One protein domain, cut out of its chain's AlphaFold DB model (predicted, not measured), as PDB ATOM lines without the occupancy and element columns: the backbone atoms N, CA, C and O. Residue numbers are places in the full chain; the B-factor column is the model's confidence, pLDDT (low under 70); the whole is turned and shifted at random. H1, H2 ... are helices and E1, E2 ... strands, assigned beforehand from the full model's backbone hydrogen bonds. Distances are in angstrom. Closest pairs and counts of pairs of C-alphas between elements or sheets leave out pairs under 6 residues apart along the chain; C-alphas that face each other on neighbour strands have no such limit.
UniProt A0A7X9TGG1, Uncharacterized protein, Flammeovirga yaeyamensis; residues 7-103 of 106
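This is residues 7 to 103 of the 106 residues of an uncharacterized protein of Flammeovirga yaeyamensis (UniProt A0A7X9TGG1). A four-strand antiparallel sheet, E2, E3, E4 and E5, has one helix, H1, over one face; a small parallel pair of strands, E1 and E6, packs on H1 through E1. A long tail without named elements follows E6, and its residues 96 to 103 stick out from the body. The printed part has 97 residues, with one named helix and six named strands in the order E1, H1, E2, E3, E4, E5, E6; the class is mixed. It is compact, with a radius of gyration of the C-alphas of 14.4 A and spans of 44 by 35 by 27 A.

In the larger sheet, E2 is residues 29 to 31, E3 34 to 39, E4 42 to 52, 31.8 A long, and E5 55 to 64, 27.1 A. H1, residues 15 to 26, is 16.0 A long. E1, residues 7 to 11, begins at C-alpha 7 (-73.652, 52.813, 83.595); E6, residues 68 to 73, ends at C-alpha 73 (-64.519, 52.845, 73.552).

E2 to E5 form a meander, each strand the antiparallel neighbour of the one before. N 29 and O 36 of E2 and E3 are 2.9 A apart, N 37 and O 44 of E3 and E4 2.9 A, N 49 and O 57 of E4 and E5 2.7 A, within hydrogen-bond range. E5 bends by 50 degrees at residue 61. H1 is on this sheet at a height of 8.7 A, making two layers, a helix on one face of a sheet. It runs along the strands, at 15 degrees to E3 on the local plane; the closest C-alphas of H1 and E3, Phe 19 and Tyr 35, are 5.9 A apart. Every O i to N i+4 pair in H1 is within hydrogen-bond range. The closest C-alphas of E1 and H1, Met 10 and Ala 21, are 5.9 A apart. E1 and E6 are parallel, with N 10 and O 71 2.9 A apart, within hydrogen-bond range. H1 and E6 are apart.

The C-alphas of Thr 31 and Tyr 103, the two farthest apart, are 46.4 A from each other. The printed part has no cut, and the links between named elements are tight. Residues 75 to 80 and 95 to 103 have pLDDT under 70.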
ATOM      1  N   ASP A   7     -74.167  53.234  84.911       93.38
ATOM      2  CA  ASP A   7     -73.652  52.813  83.595       93.38
ATOM      3  C   ASP A   7     -73.263  54.043  82.772       93.38
ATOM      4  O   ASP A   7     -74.097  54.914  82.523       93.38
ATOM      5  N   PHE A   8     -72.001  54.118  82.355       93.94
ATOM      6  CA  PHE A   8     -71.551  55.137  81.414       93.94
ATOM      7  C   PHE A   8     -70.442  54.612  80.509       93.94
ATOM      8  O   PHE A   8     -69.876  53.531  80.696       93.94
ATOM      9  N   THR A   9     -70.149  55.393  79.474       91.88
ATOM     10  CA  THR A   9     -69.114  55.078  78.493       91.88
ATOM     11  C   THR A   9     -67.973  56.073  78.591       91.88
ATOM     12  O   THR A   9     -68.205  57.261  78.780       91.88
ATOM     13  N   MET A  10     -66.751  55.597  78.396       91.38
ATOM     14  CA  MET A  10     -65.555  56.428  78.364       91.38
ATOM     15  C   MET A  10     -64.605  55.983  77.250       91.38
ATOM     16  O   MET A  10     -64.683  54.853  76.761       91.38
ATOM     17  N   THR A  11     -63.689  56.865  76.869       88.44
ATOM     18  CA  THR A  11     -62.603  56.541  75.939       88.44
ATOM     19  C   THR A  11     -61.441  55.912  76.700       88.44
ATOM     20  O   THR A  11     -60.936  56.493  77.658       88.44
ATOM     21  N   GLU A  12     -60.997  54.732  76.273       83.81
ATOM     22  CA  GLU A  12     -59.835  54.063  76.865       83.81
ATOM     23  C   GLU A  12     -58.533  54.838  76.604       83.81
ATOM     24  O   GLU A  12     -58.436  55.613  75.652       83.81
ATOM     25  N   GLY A  13     -57.532  54.666  77.466       82.25
ATOM     26  CA  GLY A  13     -56.243  55.339  77.346       82.25
ATOM     27  C   GLY A  13     -55.636  55.648  78.708       82.25
ATOM     28  O   GLY A  13     -55.717  54.841  79.632       82.25
ATOM     29  N   LYS A  14     -55.029  56.831  78.828       84.12
ATOM     30  CA  LYS A  14     -54.381  57.288  80.065       84.12
ATOM     31  C   LYS A  14     -55.376  57.367  81.227       84.12
ATOM     32  O   LYS A  14     -56.563  57.616  81.020       84.12
ATOM     33  N   CYS A  15     -54.876  57.241  82.455       87.06
ATOM     34  CA  CYS A  15     -55.687  57.305  83.677       87.06
ATOM     35  C   CYS A  15     -56.534  58.582  83.775       87.06
ATOM     36  O   CYS A  15     -57.644  58.542  84.296       87.06
ATOM     37  N   GLN A  16     -56.069  59.697  83.209       89.00
ATOM     38  CA  GLN A  16     -56.826  60.948  83.164       89.00
ATOM     39  C   GLN A  16     -58.168  60.802  82.431       89.00
ATOM     40  O   GLN A  16     -59.144  61.411  82.855       89.00
ATOM     41  N   ASN A  17     -58.271  59.939  81.412       90.06
ATOM     42  CA  ASN A  17     -59.551  59.675  80.747       90.06
ATOM     43  C   ASN A  17     -60.571  59.054  81.711       90.06
ATOM     44  O   ASN A  17     -61.757  59.367  81.639       90.06
ATOM     45  N   TYR A  18     -60.111  58.189  82.621       91.25
ATOM     46  CA  TYR A  18     -60.961  57.607  83.656       91.25
ATOM     47  C   TYR A  18     -61.416  58.682  84.643       91.25
ATOM     48  O   TYR A  18     -62.592  58.734  84.982       91.25
ATOM     49  N   PHE A  19     -60.506  59.557  85.078       94.81
ATOM     50  CA  PHE A  19     -60.825  60.613  86.041       94.81
ATOM     51  C   PHE A  19     -61.834  61.611  85.483       94.81
ATOM     52  O   PHE A  19     -62.799  61.933  86.171       94.81
ATOM     53  N   GLU A  20     -61.655  62.057  84.238       95.31
ATOM     54  CA  GLU A  20     -62.622  62.945  83.587       95.31
ATOM     55  C   GLU A  20     -63.974  62.248  83.410       95.31
ATOM     56  O   GLU A  20     -65.000  62.812  83.780       95.31
ATOM     57  N   ALA A  21     -63.997  60.981  82.977       95.25
ATOM     58  CA  ALA A  21     -65.247  60.232  82.875       95.25
ATOM     59  C   ALA A  21     -65.945  60.065  84.237       95.25
ATOM     60  O   ALA A  21     -67.167  60.198  84.322       95.25
ATOM     61  N   PHE A  22     -65.199  59.817  85.317       96.31
ATOM     62  CA  PHE A  22     -65.770  59.774  86.662       96.31
ATOM     63  C   PHE A  22     -66.316  61.134  87.084       96.31
ATOM     64  O   PHE A  22     -67.443  61.205  87.563       96.31
ATOM     65  N   LYS A  23     -65.576  62.215  86.842       96.69
ATOM     66  CA  LYS A  23     -66.023  63.574  87.146       96.69
ATOM     67  C   LYS A  23     -67.306  63.945  86.406       96.69
ATOM     68  O   LYS A  23     -68.221  64.490  87.016       96.69
ATOM     69  N   GLU A  24     -67.388  63.632  85.118       96.81
ATOM     70  CA  GLU A  24     -68.552  63.919  84.280       96.81
ATOM     71  C   GLU A  24     -69.794  63.120  84.697       96.81
ATOM     72  O   GLU A  24     -70.896  63.664  84.698       96.81
ATOM     73  N   ASN A  25     -69.631  61.843  85.066       96.38
ATOM     74  CA  ASN A  25     -70.762  60.931  85.283       96.38
ATOM     75  C   ASN A  25     -71.132  60.724  86.759       96.38
ATOM     76  O   ASN A  25     -72.273  60.387  87.068       96.38
ATOM     77  N   LEU A  26     -70.180  60.896  87.677       96.19
ATOM     78  CA  LEU A  26     -70.347  60.670  89.119       96.19
ATOM     79  C   LEU A  26     -70.228  61.969  89.928       96.19
ATOM     80  O   LEU A  26     -70.667  62.019  91.081       96.19
ATOM     81  N   GLY A  27     -69.647  63.019  89.341       96.00
ATOM     82  CA  GLY A  27     -69.249  64.240  90.035       96.00
ATOM     83  C   GLY A  27     -67.886  64.090  90.714       96.00
ATOM     84  O   GLY A  27     -67.037  63.325  90.282       96.00
ATOM     85  N   GLY A  28     -67.654  64.823  91.802       96.25
ATOM     86  CA  GLY A  28     -66.363  64.809  92.495       96.25
ATOM     87  C   GLY A  28     -65.388  65.859  91.962       96.25
ATOM     88  O   GLY A  28     -65.784  66.829  91.310       96.25
ATOM     89  N   LYS A  29     -64.111  65.719  92.320       97.94
ATOM     90  CA  LYS A  29     -63.062  66.701  92.020       97.94
ATOM     91  C   LYS A  29     -61.795  66.010  91.546       97.94
ATOM     92  O   LYS A  29     -61.407  64.984  92.093       97.94
ATOM     93  N   ILE A  30     -61.146  66.627  90.566       97.50
ATOM     94  CA  ILE A  30     -59.811  66.253  90.106       97.50
ATOM     95  C   ILE A  30     -58.845  67.314  90.625       97.50
ATOM     96  O   ILE A  30     -59.108  68.506  90.457       97.50
ATOM     97  N   THR A  31     -57.762  66.884  91.265       95.12
ATOM     98  CA  THR A  31     -56.674  67.756  91.725       95.12
ATOM     99  C   THR A  31     -55.359  67.081  91.370       95.12
ATOM    100  O   THR A  31     -55.109  65.975  91.837       95.12
ATOM    101  N   ASP A  32     -54.549  67.718  90.527       92.69
ATOM    102  CA  ASP A  32     -53.287  67.169  90.017       92.69
ATOM    103  C   ASP A  32     -53.447  65.756  89.424       92.69
ATOM    104  O   ASP A  32     -54.017  65.576  88.347       92.69
ATOM    105  N   ASN A  33     -52.956  64.745  90.138       93.62
ATOM    106  CA  ASN A  33     -52.989  63.336  89.774       93.62
ATOM    107  C   ASN A  33     -54.008  62.524  90.591       93.62
ATOM    108  O   ASN A  33     -53.929  61.295  90.610       93.62
ATOM    109  N   ASN A  34     -54.943  63.186  91.271       97.00
ATOM    110  CA  ASN A  34     -55.953  62.560  92.114       97.00
ATOM    111  C   ASN A  34     -57.376  62.861  91.624       97.00
ATOM    112  O   ASN A  34     -57.690  63.981  91.219       97.00
ATOM    113  N   TYR A  35     -58.245  61.858  91.719       97.88
ATOM    114  CA  TYR A  35     -59.692  61.992  91.628       97.88
ATOM    115  C   TYR A  35     -60.336  61.585  92.956       97.88
ATOM    116  O   TYR A  35     -60.109  60.477  93.450       97.88
ATOM    117  N   ARG A  36     -61.200  62.459  93.486       98.38
ATOM    118  CA  ARG A  36     -61.949  62.220  94.720       98.38
ATOM    119  C   ARG A  36     -63.451  62.410  94.537       98.38
ATOM    120  O   ARG A  36     -63.916  63.476  94.124       98.38
ATOM    121  N   LEU A  37     -64.204  61.392  94.944       98.38
ATOM    122  CA  LEU A  37     -65.659  61.389  95.067       98.38
ATOM    123  C   LEU A  37     -66.033  61.231  96.538       98.38
ATOM    124  O   LEU A  37     -65.543  60.326  97.209       98.38
ATOM    125  N   ASP A  38     -66.931  62.083  97.013       98.06
ATOM    126  CA  ASP A  38     -67.567  61.950  98.322       98.06
ATOM    127  C   ASP A  38     -68.973  62.544  98.216       98.06
ATOM    128  O   ASP A  38     -69.160  63.763  98.262       98.06
ATOM    129  N   ASN A  39     -69.952  61.697  97.897       97.00
ATOM    130  CA  ASN A  39     -71.335  62.125  97.716       97.00
ATOM    131  C   ASN A  39     -72.338  60.990  97.992       97.00
ATOM    132  O   ASN A  39     -72.016  59.939  98.546       97.00
ATOM    133  N   HIS A  40     -73.599  61.203  97.607       95.38
ATOM    134  CA  HIS A  40     -74.683  60.250  97.842       95.38
ATOM    135  C   HIS A  40     -74.471  58.869  97.189       95.38
ATOM    136  O   HIS A  40     -75.049  57.903  97.694       95.38
ATOM    137  N   LEU A  41     -73.641  58.758  96.144       95.00
ATOM    138  CA  LEU A  41     -73.306  57.506  95.450       95.00
ATOM    139  C   LEU A  41     -72.268  56.667  96.215       95.00
ATOM    140  O   LEU A  41     -72.235  55.443  96.067       95.00
ATOM    141  N   GLY A  42     -71.457  57.309  97.058       96.25
ATOM    142  CA  GLY A  42     -70.395  56.680  97.839       96.25
ATOM    143  C   GLY A  42     -69.101  57.491  97.822       96.25
ATOM    144  O   GLY A  42     -69.116  58.707  97.613       96.25
ATOM    145  N   THR A  43     -67.984  56.798  98.042       97.88
ATOM    146  CA  THR A  43     -66.645  57.390  98.079       97.88
ATOM    147  C   THR A  43     -65.714  56.745  97.061       97.88
ATOM    148  O   THR A  43     -65.727  55.528  96.867       97.88
ATOM    149  N   MET A  44     -64.861  57.556  96.443       97.62
ATOM    150  CA  MET A  44     -63.743  57.104  95.612       97.62
ATOM    151  C   MET A  44     -62.536  57.986  95.901       97.62
ATOM    152  O   MET A  44     -62.678  59.205  95.976       97.62
ATOM    153  N   ASP A  45     -61.364  57.377  96.028       97.75
ATOM    154  CA  ASP A  45     -60.080  58.069  96.106       97.75
ATOM    155  C   ASP A  45     -59.091  57.344  95.195       97.75
ATOM    156  O   ASP A  45     -58.709  56.201  95.452       97.75
ATOM    157  N   TRP A  46     -58.779  57.956  94.056       96.88
ATOM    158  CA  TRP A  46     -57.923  57.374  93.028       96.88
ATOM    159  C   TRP A  46     -56.746  58.300  92.783       96.88
ATOM    160  O   TRP A  46     -56.932  59.456  92.424       96.88
ATOM    161  N   THR A  47     -55.531  57.776  92.902       96.31
ATOM    162  CA  THR A  47     -54.302  58.518  92.614       96.31
ATOM    163  C   THR A  47     -53.522  57.817  91.515       96.31
ATOM    164  O   THR A  47     -53.249  56.620  91.616       96.31
ATOM    165  N   ALA A  48     -53.168  58.565  90.474       93.81
ATOM    166  CA  ALA A  48     -52.380  58.092  89.346       93.81
ATOM    167  C   ALA A  48     -50.902  58.480  89.502       93.81
ATOM    168  O   ALA A  48     -50.569  59.593  89.899       93.81
ATOM    169  N   TYR A  49     -50.013  57.564  89.146       91.94
ATOM    170  CA  TYR A  49     -48.571  57.746  89.146       91.94
ATOM    171  C   TYR A  49     -48.023  57.347  87.781       91.94
ATOM    172  O   TYR A  49     -48.321  56.261  87.278       91.94
ATOM    173  N   ASP A  50     -47.172  58.196  87.220       89.69
ATOM    174  CA  ASP A  50     -46.383  57.872  86.036       89.69
ATOM    175  C   ASP A  50     -45.037  57.324  86.521       89.69
ATOM    176  O   ASP A  50     -44.160  58.082  86.932       89.69
ATOM    177  N   ILE A  51     -44.902  55.995  86.567       88.38
ATOM    178  CA  ILE A  51     -43.708  55.349  87.145       88.38
ATOM    179  C   ILE A  51     -42.547  55.358  86.142       88.38
ATOM    180  O   ILE A  51     -41.387  55.508  86.524       88.38
ATOM    181  N   MET A  52     -42.854  55.189  84.858       86.31
ATOM    182  CA  MET A  52     -41.916  55.286  83.738       86.31
ATOM    183  C   MET A  52     -42.696  55.538  82.444       86.31
ATOM    184  O   MET A  52     -43.924  55.428  82.428       86.31
ATOM    185  N   ASP A  53     -41.993  55.863  81.358       82.75
ATOM    186  CA  ASP A  53     -42.640  56.155  80.078       82.75
ATOM    187  C   ASP A  53     -43.539  54.993  79.619       82.75
ATOM    188  O   ASP A  53     -43.105  53.847  79.487       82.75
ATOM    189  N   GLY A  54     -44.824  55.296  79.426       80.50
ATOM    190  CA  GLY A  54     -45.849  54.331  79.028       80.50
ATOM    191  C   GLY A  54     -46.390  53.409  80.130       80.50
ATOM    192  O   GLY A  54     -47.254  52.589  79.818       80.50
ATOM    193  N   VAL A  55     -45.949  53.530  81.390       86.12
ATOM    194  CA  VAL A  55     -46.476  52.737  82.518       86.12
ATOM    195  C   VAL A  55     -47.156  53.643  83.537       86.12
ATOM    196  O   VAL A  55     -46.509  54.340  84.323       86.12
ATOM    197  N   HIS A  56     -48.484  53.568  83.547       86.81
ATOM    198  CA  HIS A  56     -49.331  54.261  84.506       86.81
ATOM    199  C   HIS A  56     -49.741  53.309  85.630       86.81
ATOM    200  O   HIS A  56     -50.203  52.195  85.379       86.81
ATOM    201  N   PHE A  57     -49.600  53.759  86.869       90.69
ATOM    202  CA  PHE A  57     -50.023  53.027  88.053       90.69
ATOM    203  C   PHE A  57     -51.113  53.796  88.784       90.69
ATOM    204  O   PHE A  57     -50.990  54.998  89.001       90.69
ATOM    205  N   VAL A  58     -52.173  53.103  89.190       92.69
ATOM    206  CA  VAL A  58     -53.270  53.706  89.949       92.69
ATOM    207  C   VAL A  58     -53.415  52.986  91.275       92.69
ATOM    208  O   VAL A  58     -53.585  51.767  91.314       92.69
ATOM    209  N   ILE A  59     -53.401  53.758  92.357       94.50
ATOM    210  CA  ILE A  59     -53.890  53.307  93.658       94.50
ATOM    211  C   ILE A  59     -55.317  53.819  93.787       94.50
ATOM    212  O   ILE A  59     -55.548  55.023  93.699       94.50
ATOM    213  N   ALA A  60     -56.257  52.902  93.981       93.88
ATOM    214  CA  ALA A  60     -57.674  53.205  94.063       93.88
ATOM    215  C   ALA A  60     -58.282  52.615  95.337       93.88
ATOM    216  O   ALA A  60     -58.124  51.424  95.616       93.88
ATOM    217  N   ASP A  61     -59.026  53.441  96.065       96.06
ATOM    218  CA  ASP A  61     -60.012  53.017  97.053       96.06
ATOM    219  C   ASP A  61     -61.404  53.422  96.558       96.06
ATOM    220  O   ASP A  61     -61.609  54.503  95.999       96.06
ATOM    221  N   THR A  62     -62.373  52.520  96.656       94.69
ATOM    222  CA  THR A  62     -63.721  52.720  96.118       94.69
ATOM    223  C   THR A  62     -64.743  51.983  96.953       94.69
ATOM    224  O   THR A  62     -64.686  50.766  97.122       94.69
ATOM    225  N   ASN A  63     -65.729  52.738  97.421       94.88
ATOM    226  CA  ASN A  63     -66.871  52.244  98.161       94.88
ATOM    227  C   ASN A  63     -68.138  52.901  97.606       94.88
ATOM    228  O   ASN A  63     -68.539  53.981  98.039       94.88
ATOM    229  N   LEU A  64     -68.740  52.255  96.610       93.06
ATOM    230  CA  LEU A  64     -69.983  52.697  95.987       93.06
ATOM    231  C   LEU A  64     -71.158  51.891  96.532       93.06
ATOM    232  O   LEU A  64     -71.048  50.688  96.769       93.06
ATOM    233  N   LYS A  65     -72.299  52.560  96.700       92.94
ATOM    234  CA  LYS A  65     -73.550  51.913  97.125       92.94
ATOM    235  C   LYS A  65     -74.136  51.026  96.033       92.94
ATOM    236  O   LYS A  65     -74.796  50.037  96.337       92.94
ATOM    237  N   GLU A  66     -73.862  51.377  94.780       90.75
ATOM    238  CA  GLU A  66     -74.368  50.695  93.599       90.75
ATOM    239  C   GLU A  66     -73.226  50.187  92.707       90.75
ATOM    240  O   GLU A  66     -72.154  50.800  92.667       90.75
ATOM    241  N   PRO A  67     -73.432  49.087  91.958       90.81
ATOM    242  CA  PRO A  67     -72.446  48.602  91.002       90.81
ATOM    243  C   PRO A  67     -72.168  49.629  89.902       90.81
ATOM    244  O   PRO A  67     -73.095  50.172  89.294       90.81
ATOM    245  N   LEU A  68     -70.884  49.828  89.603       91.06
ATOM    246  CA  LEU A  68     -70.419  50.671  88.510       91.06
ATOM    247  C   LEU A  68     -70.068  49.814  87.286       91.06
ATOM    248  O   LEU A  68     -69.230  48.916  87.367       91.06
ATOM    249  N   HIS A  69     -70.693  50.108  86.149       91.38
ATOM    250  CA  HIS A  69     -70.440  49.468  84.865       91.38
ATOM    251  C   HIS A  69     -69.910  50.494  83.863       91.38
ATOM    252  O   HIS A  69     -70.597  51.445  83.499       91.38
ATOM    253  N   ILE A  70     -68.677  50.292  83.404       90.56
ATOM    254  CA  ILE A  70     -67.993  51.228  82.513       90.56
ATOM    255  C   ILE A  70     -67.771  50.550  81.170       90.56
ATOM    256  O   ILE A  70     -67.051  49.553  81.076       90.56
ATOM    257  N   ARG A  71     -68.342  51.120  80.110       89.88
ATOM    258  CA  ARG A  71     -68.060  50.691  78.737       89.88
ATOM    259  C   ARG A  71     -66.882  51.485  78.198       89.88
ATOM    260  O   ARG A  71     -66.850  52.710  78.292       89.88
ATOM    261  N   ARG A  72     -65.913  50.785  77.618       85.94
ATOM    262  CA  ARG A  72     -64.697  51.388  77.071       85.94
ATOM    263  C   ARG A  72     -64.802  51.444  75.555       85.94
ATOM    264  O   ARG A  72     -64.982  50.414  74.910       85.94
ATOM    265  N   LYS A  73     -64.726  52.646  74.988       85.69
ATOM    266  CA  LYS A  73     -64.519  52.845  73.552       85.69
ATOM    267  C   LYS A  73     -63.026  52.744  73.278       85.69
ATOM    268  O   LYS A  73     -62.245  53.470  73.895       85.69
ATOM    269  N   VAL A  74     -62.659  51.861  72.353       75.19
ATOM    270  CA  VAL A  74     -61.272  51.669  71.924       75.19
ATOM    271  C   VAL A  74     -60.736  52.994  71.381       75.19
ATOM    272  O   VAL A  74     -61.334  53.610  70.494       75.19
ATOM    273  N   SER A  75     -59.625  53.455  71.947       69.88
ATOM    274  CA  SER A  75     -58.877  54.593  71.417       69.88
ATOM    275  C   SER A  75     -58.181  54.189  70.119       69.88
ATOM    276  O   SER A  75     -57.709  53.066  69.980       69.88
ATOM    277  N   LYS A  76     -58.040  55.122  69.169       62.56
ATOM    278  CA  LYS A  76     -57.260  54.901  67.935       62.56
ATOM    279  C   LYS A  76     -55.753  54.717  68.189       62.56
ATOM    280  O   LYS A  76     -55.004  54.507  67.240       62.56
ATOM    281  N   VAL A  77     -55.298  54.858  69.434       55.72
ATOM    282  CA  VAL A  77     -53.883  54.902  69.808       55.72
ATOM    283  C   VAL A  77     -53.566  53.779  70.797       55.72
ATOM    284  O   VAL A  77     -53.960  53.873  71.955       55.72
ATOM    285  N   LYS A  78     -52.779  52.807  70.311       58.56
ATOM    286  CA  LYS A  78     -52.026  51.753  71.024       58.56
ATOM    287  C   LYS A  78     -52.835  50.751  71.863       58.56
ATOM    288  O   LYS A  78     -53.634  51.118  72.718       58.56
ATOM    289  N   ASP A  79     -52.494  49.475  71.695       65.69
ATOM    290  CA  ASP A  79     -52.889  48.403  72.608       65.69
ATOM    291  C   ASP A  79     -52.296  48.692  73.995       65.69
ATOM    292  O   ASP A  79     -51.078  48.791  74.161       65.69
ATOM    293  N   SER A  80     -53.160  48.882  74.990       69.62
ATOM    294  CA  SER A  80     -52.764  49.088  76.383       69.62
ATOM    295  C   SER A  80     -53.043  47.815  77.173       69.62
ATOM    296  O   SER A  80     -54.093  47.189  77.030       69.62
ATOM    297  N   ILE A  81     -52.087  47.401  78.006       73.81
ATOM    298  CA  ILE A  81     -52.273  46.272  78.920       73.81
ATOM    299  C   ILE A  81     -52.718  46.833  80.265       73.81
ATOM    300  O   ILE A  81     -52.000  47.617  80.882       73.81
ATOM    301  N   HIS A  82     -53.903  46.431  80.727       77.12
ATOM    302  CA  HIS A  82     -54.441  46.839  82.024       77.12
ATOM    303  C   HIS A  82     -54.362  45.671  83.005       77.12
ATOM    304  O   HIS A  82     -55.029  44.651  82.824       77.12
ATOM    305  N   ILE A  83     -53.564  45.832  84.060       80.38
ATOM    306  CA  ILE A  83     -53.401  44.841  85.125       80.38
ATOM    307  C   ILE A  83     -54.056  45.394  86.387       80.38
ATOM    308  O   ILE A  83     -53.662  46.451  86.872       80.38
ATOM    309  N   ASN A  84     -55.024  44.665  86.940       80.75
ATOM    310  CA  ASN A  84     -55.644  45.012  88.217       80.75
ATOM    311  C   ASN A  84     -55.175  44.066  89.315       80.75
ATOM    312  O   ASN A  84     -55.255  42.846  89.164       80.75
ATOM    313  N   VAL A  85     -54.791  44.627  90.459       84.31
ATOM    314  CA  VAL A  85     -54.550  43.873  91.692       84.31
ATOM    315  C   VAL A  85     -55.566  44.332  92.731       84.31
ATOM    316  O   VAL A  85     -55.534  45.475  93.179       84.31
ATOM    317  N   VAL A  86     -56.497  43.450  93.100       87.19
ATOM    318  CA  VAL A  86     -57.618  43.791  93.987       87.19
ATOM    319  C   VAL A  86     -57.341  43.278  95.396       87.19
ATOM    320  O   VAL A  86     -57.346  42.074  95.639       87.19
ATOM    321  N   LYS A  87     -57.137  44.200  96.346       86.81
ATOM    322  CA  LYS A  87     -56.984  43.856  97.771       86.81
ATOM    323  C   LYS A  87     -58.303  43.392  98.402       86.81
ATOM    324  O   LYS A  87     -58.302  42.479  99.222       86.81
ATOM    325  N   LYS A  88     -59.420  44.048  98.065       84.75
ATOM    326  CA  LYS A  88     -60.775  43.755  98.566       84.75
ATOM    327  C   LYS A  88     -61.818  44.227  97.550       84.75
ATOM    328  O   LYS A  88     -61.632  45.269  96.934       84.75
ATOM    329  N   GLY A  89     -62.923  43.492  97.430       86.06
ATOM    330  CA  GLY A  89     -64.016  43.800  96.502       86.06
ATOM    331  C   GLY A  89     -63.975  42.937  95.243       86.06
ATOM    332  O   GLY A  89     -63.284  41.921  95.205       86.06
ATOM    333  N   TYR A  90     -64.744  43.330  94.228       83.44
ATOM    334  CA  TYR A  90     -64.806  42.639  92.943       83.44
ATOM    335  C   TYR A  90     -64.706  43.652  91.807       83.44
ATOM    336  O   TYR A  90     -65.480  44.605  91.749       83.44
ATOM    337  N   VAL A  91     -63.759  43.419  90.903       83.19
ATOM    338  CA  VAL A  91     -63.595  44.166  89.656       83.19
ATOM    339  C   VAL A  91     -63.421  43.133  88.558       83.19
ATOM    340  O   VAL A  91     -62.561  42.258  88.668       83.19
ATOM    341  N   SER A  92     -64.220  43.229  87.502       80.62
ATOM    342  CA  SER A  92     -64.071  42.389  86.320       80.62
ATOM    343  C   SER A  92     -63.881  43.243  85.080       80.62
ATOM    344  O   SER A  92     -64.589  44.220  84.842       80.62
ATOM    345  N   HIS A  93     -62.878  42.873  84.292       74.31
ATOM    346  CA  HIS A  93     -62.636  43.444  82.981       74.31
ATOM    347  C   HIS A  93     -63.027  42.394  81.954       74.31
ATOM    348  O   HIS A  93     -62.444  41.313  81.916       74.31
ATOM    349  N   TYR A  94     -64.010  42.719  81.124       72.69
ATOM    350  CA  TYR A  94     -64.365  41.899  79.978       72.69
ATOM    351  C   TYR A  94     -63.881  42.602  78.720       72.69
ATOM    352  O   TYR A  94     -64.105  43.803  78.544       72.69
ATOM    353  N   PHE A  95     -63.214  41.846  77.859       65.44
ATOM    354  CA  PHE A  95     -62.959  42.244  76.487       65.44
ATOM    355  C   PHE A  95     -63.853  41.379  75.608       65.44
ATOM    356  O   PHE A  95     -63.788  40.150  75.663       65.44
ATOM    357  N   LYS A  96     -64.776  42.015  74.888       57.88
ATOM    358  CA  LYS A  96     -65.686  41.312  73.991       57.88
ATOM    359  C   LYS A  96     -65.035  41.288  72.607       57.88
ATOM    360  O   LYS A  96     -65.353  42.120  71.771       57.88
ATOM    361  N   ASP A  97     -64.143  40.327  72.381       46.50
ATOM    362  CA  ASP A  97     -63.695  39.967  71.022       46.50
ATOM    363  C   ASP A  97     -64.799  39.261  70.215       46.50
ATOM    364  O   ASP A  97     -64.659  39.018  69.021       46.50
ATOM    365  N   PHE A  98     -65.913  38.912  70.868       40.38
ATOM    366  CA  PHE A  98     -66.939  38.043  70.315       40.38
ATOM    367  C   PHE A  98     -68.311  38.720  70.355       40.38
ATOM    368  O   PHE A  98     -68.940  38.853  71.413       40.38
ATOM    369  N   ASP A  99     -68.777  39.149  69.185       38.41
ATOM    370  CA  ASP A  99     -70.182  39.449  68.956       38.41
ATOM    371  C   ASP A  99     -70.908  38.146  68.565       38.41
ATOM    372  O   ASP A  99     -70.708  37.641  67.459       38.41
ATOM    373  N   PRO A 100     -71.739  37.553  69.444       41.81
ATOM    374  CA  PRO A 100     -72.513  36.366  69.093       41.81
ATOM    375  C   PRO A 100     -73.553  36.631  67.990       41.81
ATOM    376  O   PRO A 100     -74.111  35.674  67.465       41.81
ATOM    377  N   CYS A 101     -73.793  37.886  67.586       41.19
ATOM    378  CA  CYS A 101     -74.655  38.206  66.445       41.19
ATOM    379  C   CYS A 101     -74.052  37.831  65.077       41.19
ATOM    380  O   CYS A 101     -74.763  37.897  64.079       41.19
ATOM    381  N   CYS A 102     -72.781  37.410  65.013       38.91
ATOM    382  CA  CYS A 102     -72.139  36.936  63.779       38.91
ATOM    383  C   CYS A 102     -71.809  35.432  63.781       38.91
ATOM    384  O   CYS A 102     -71.155  34.960  62.855       38.91
ATOM    385  N   TYR A 103     -72.263  34.670  64.784       36.81
ATOM    386  CA  TYR A 103     -72.140  33.207  64.804       36.81
ATOM    387  C   TYR A 103     -73.478  32.553  64.434       36.81
ATOM    388  O   TYR A 103     -74.115  31.871  65.234       36.81
TER     389      TYR A 103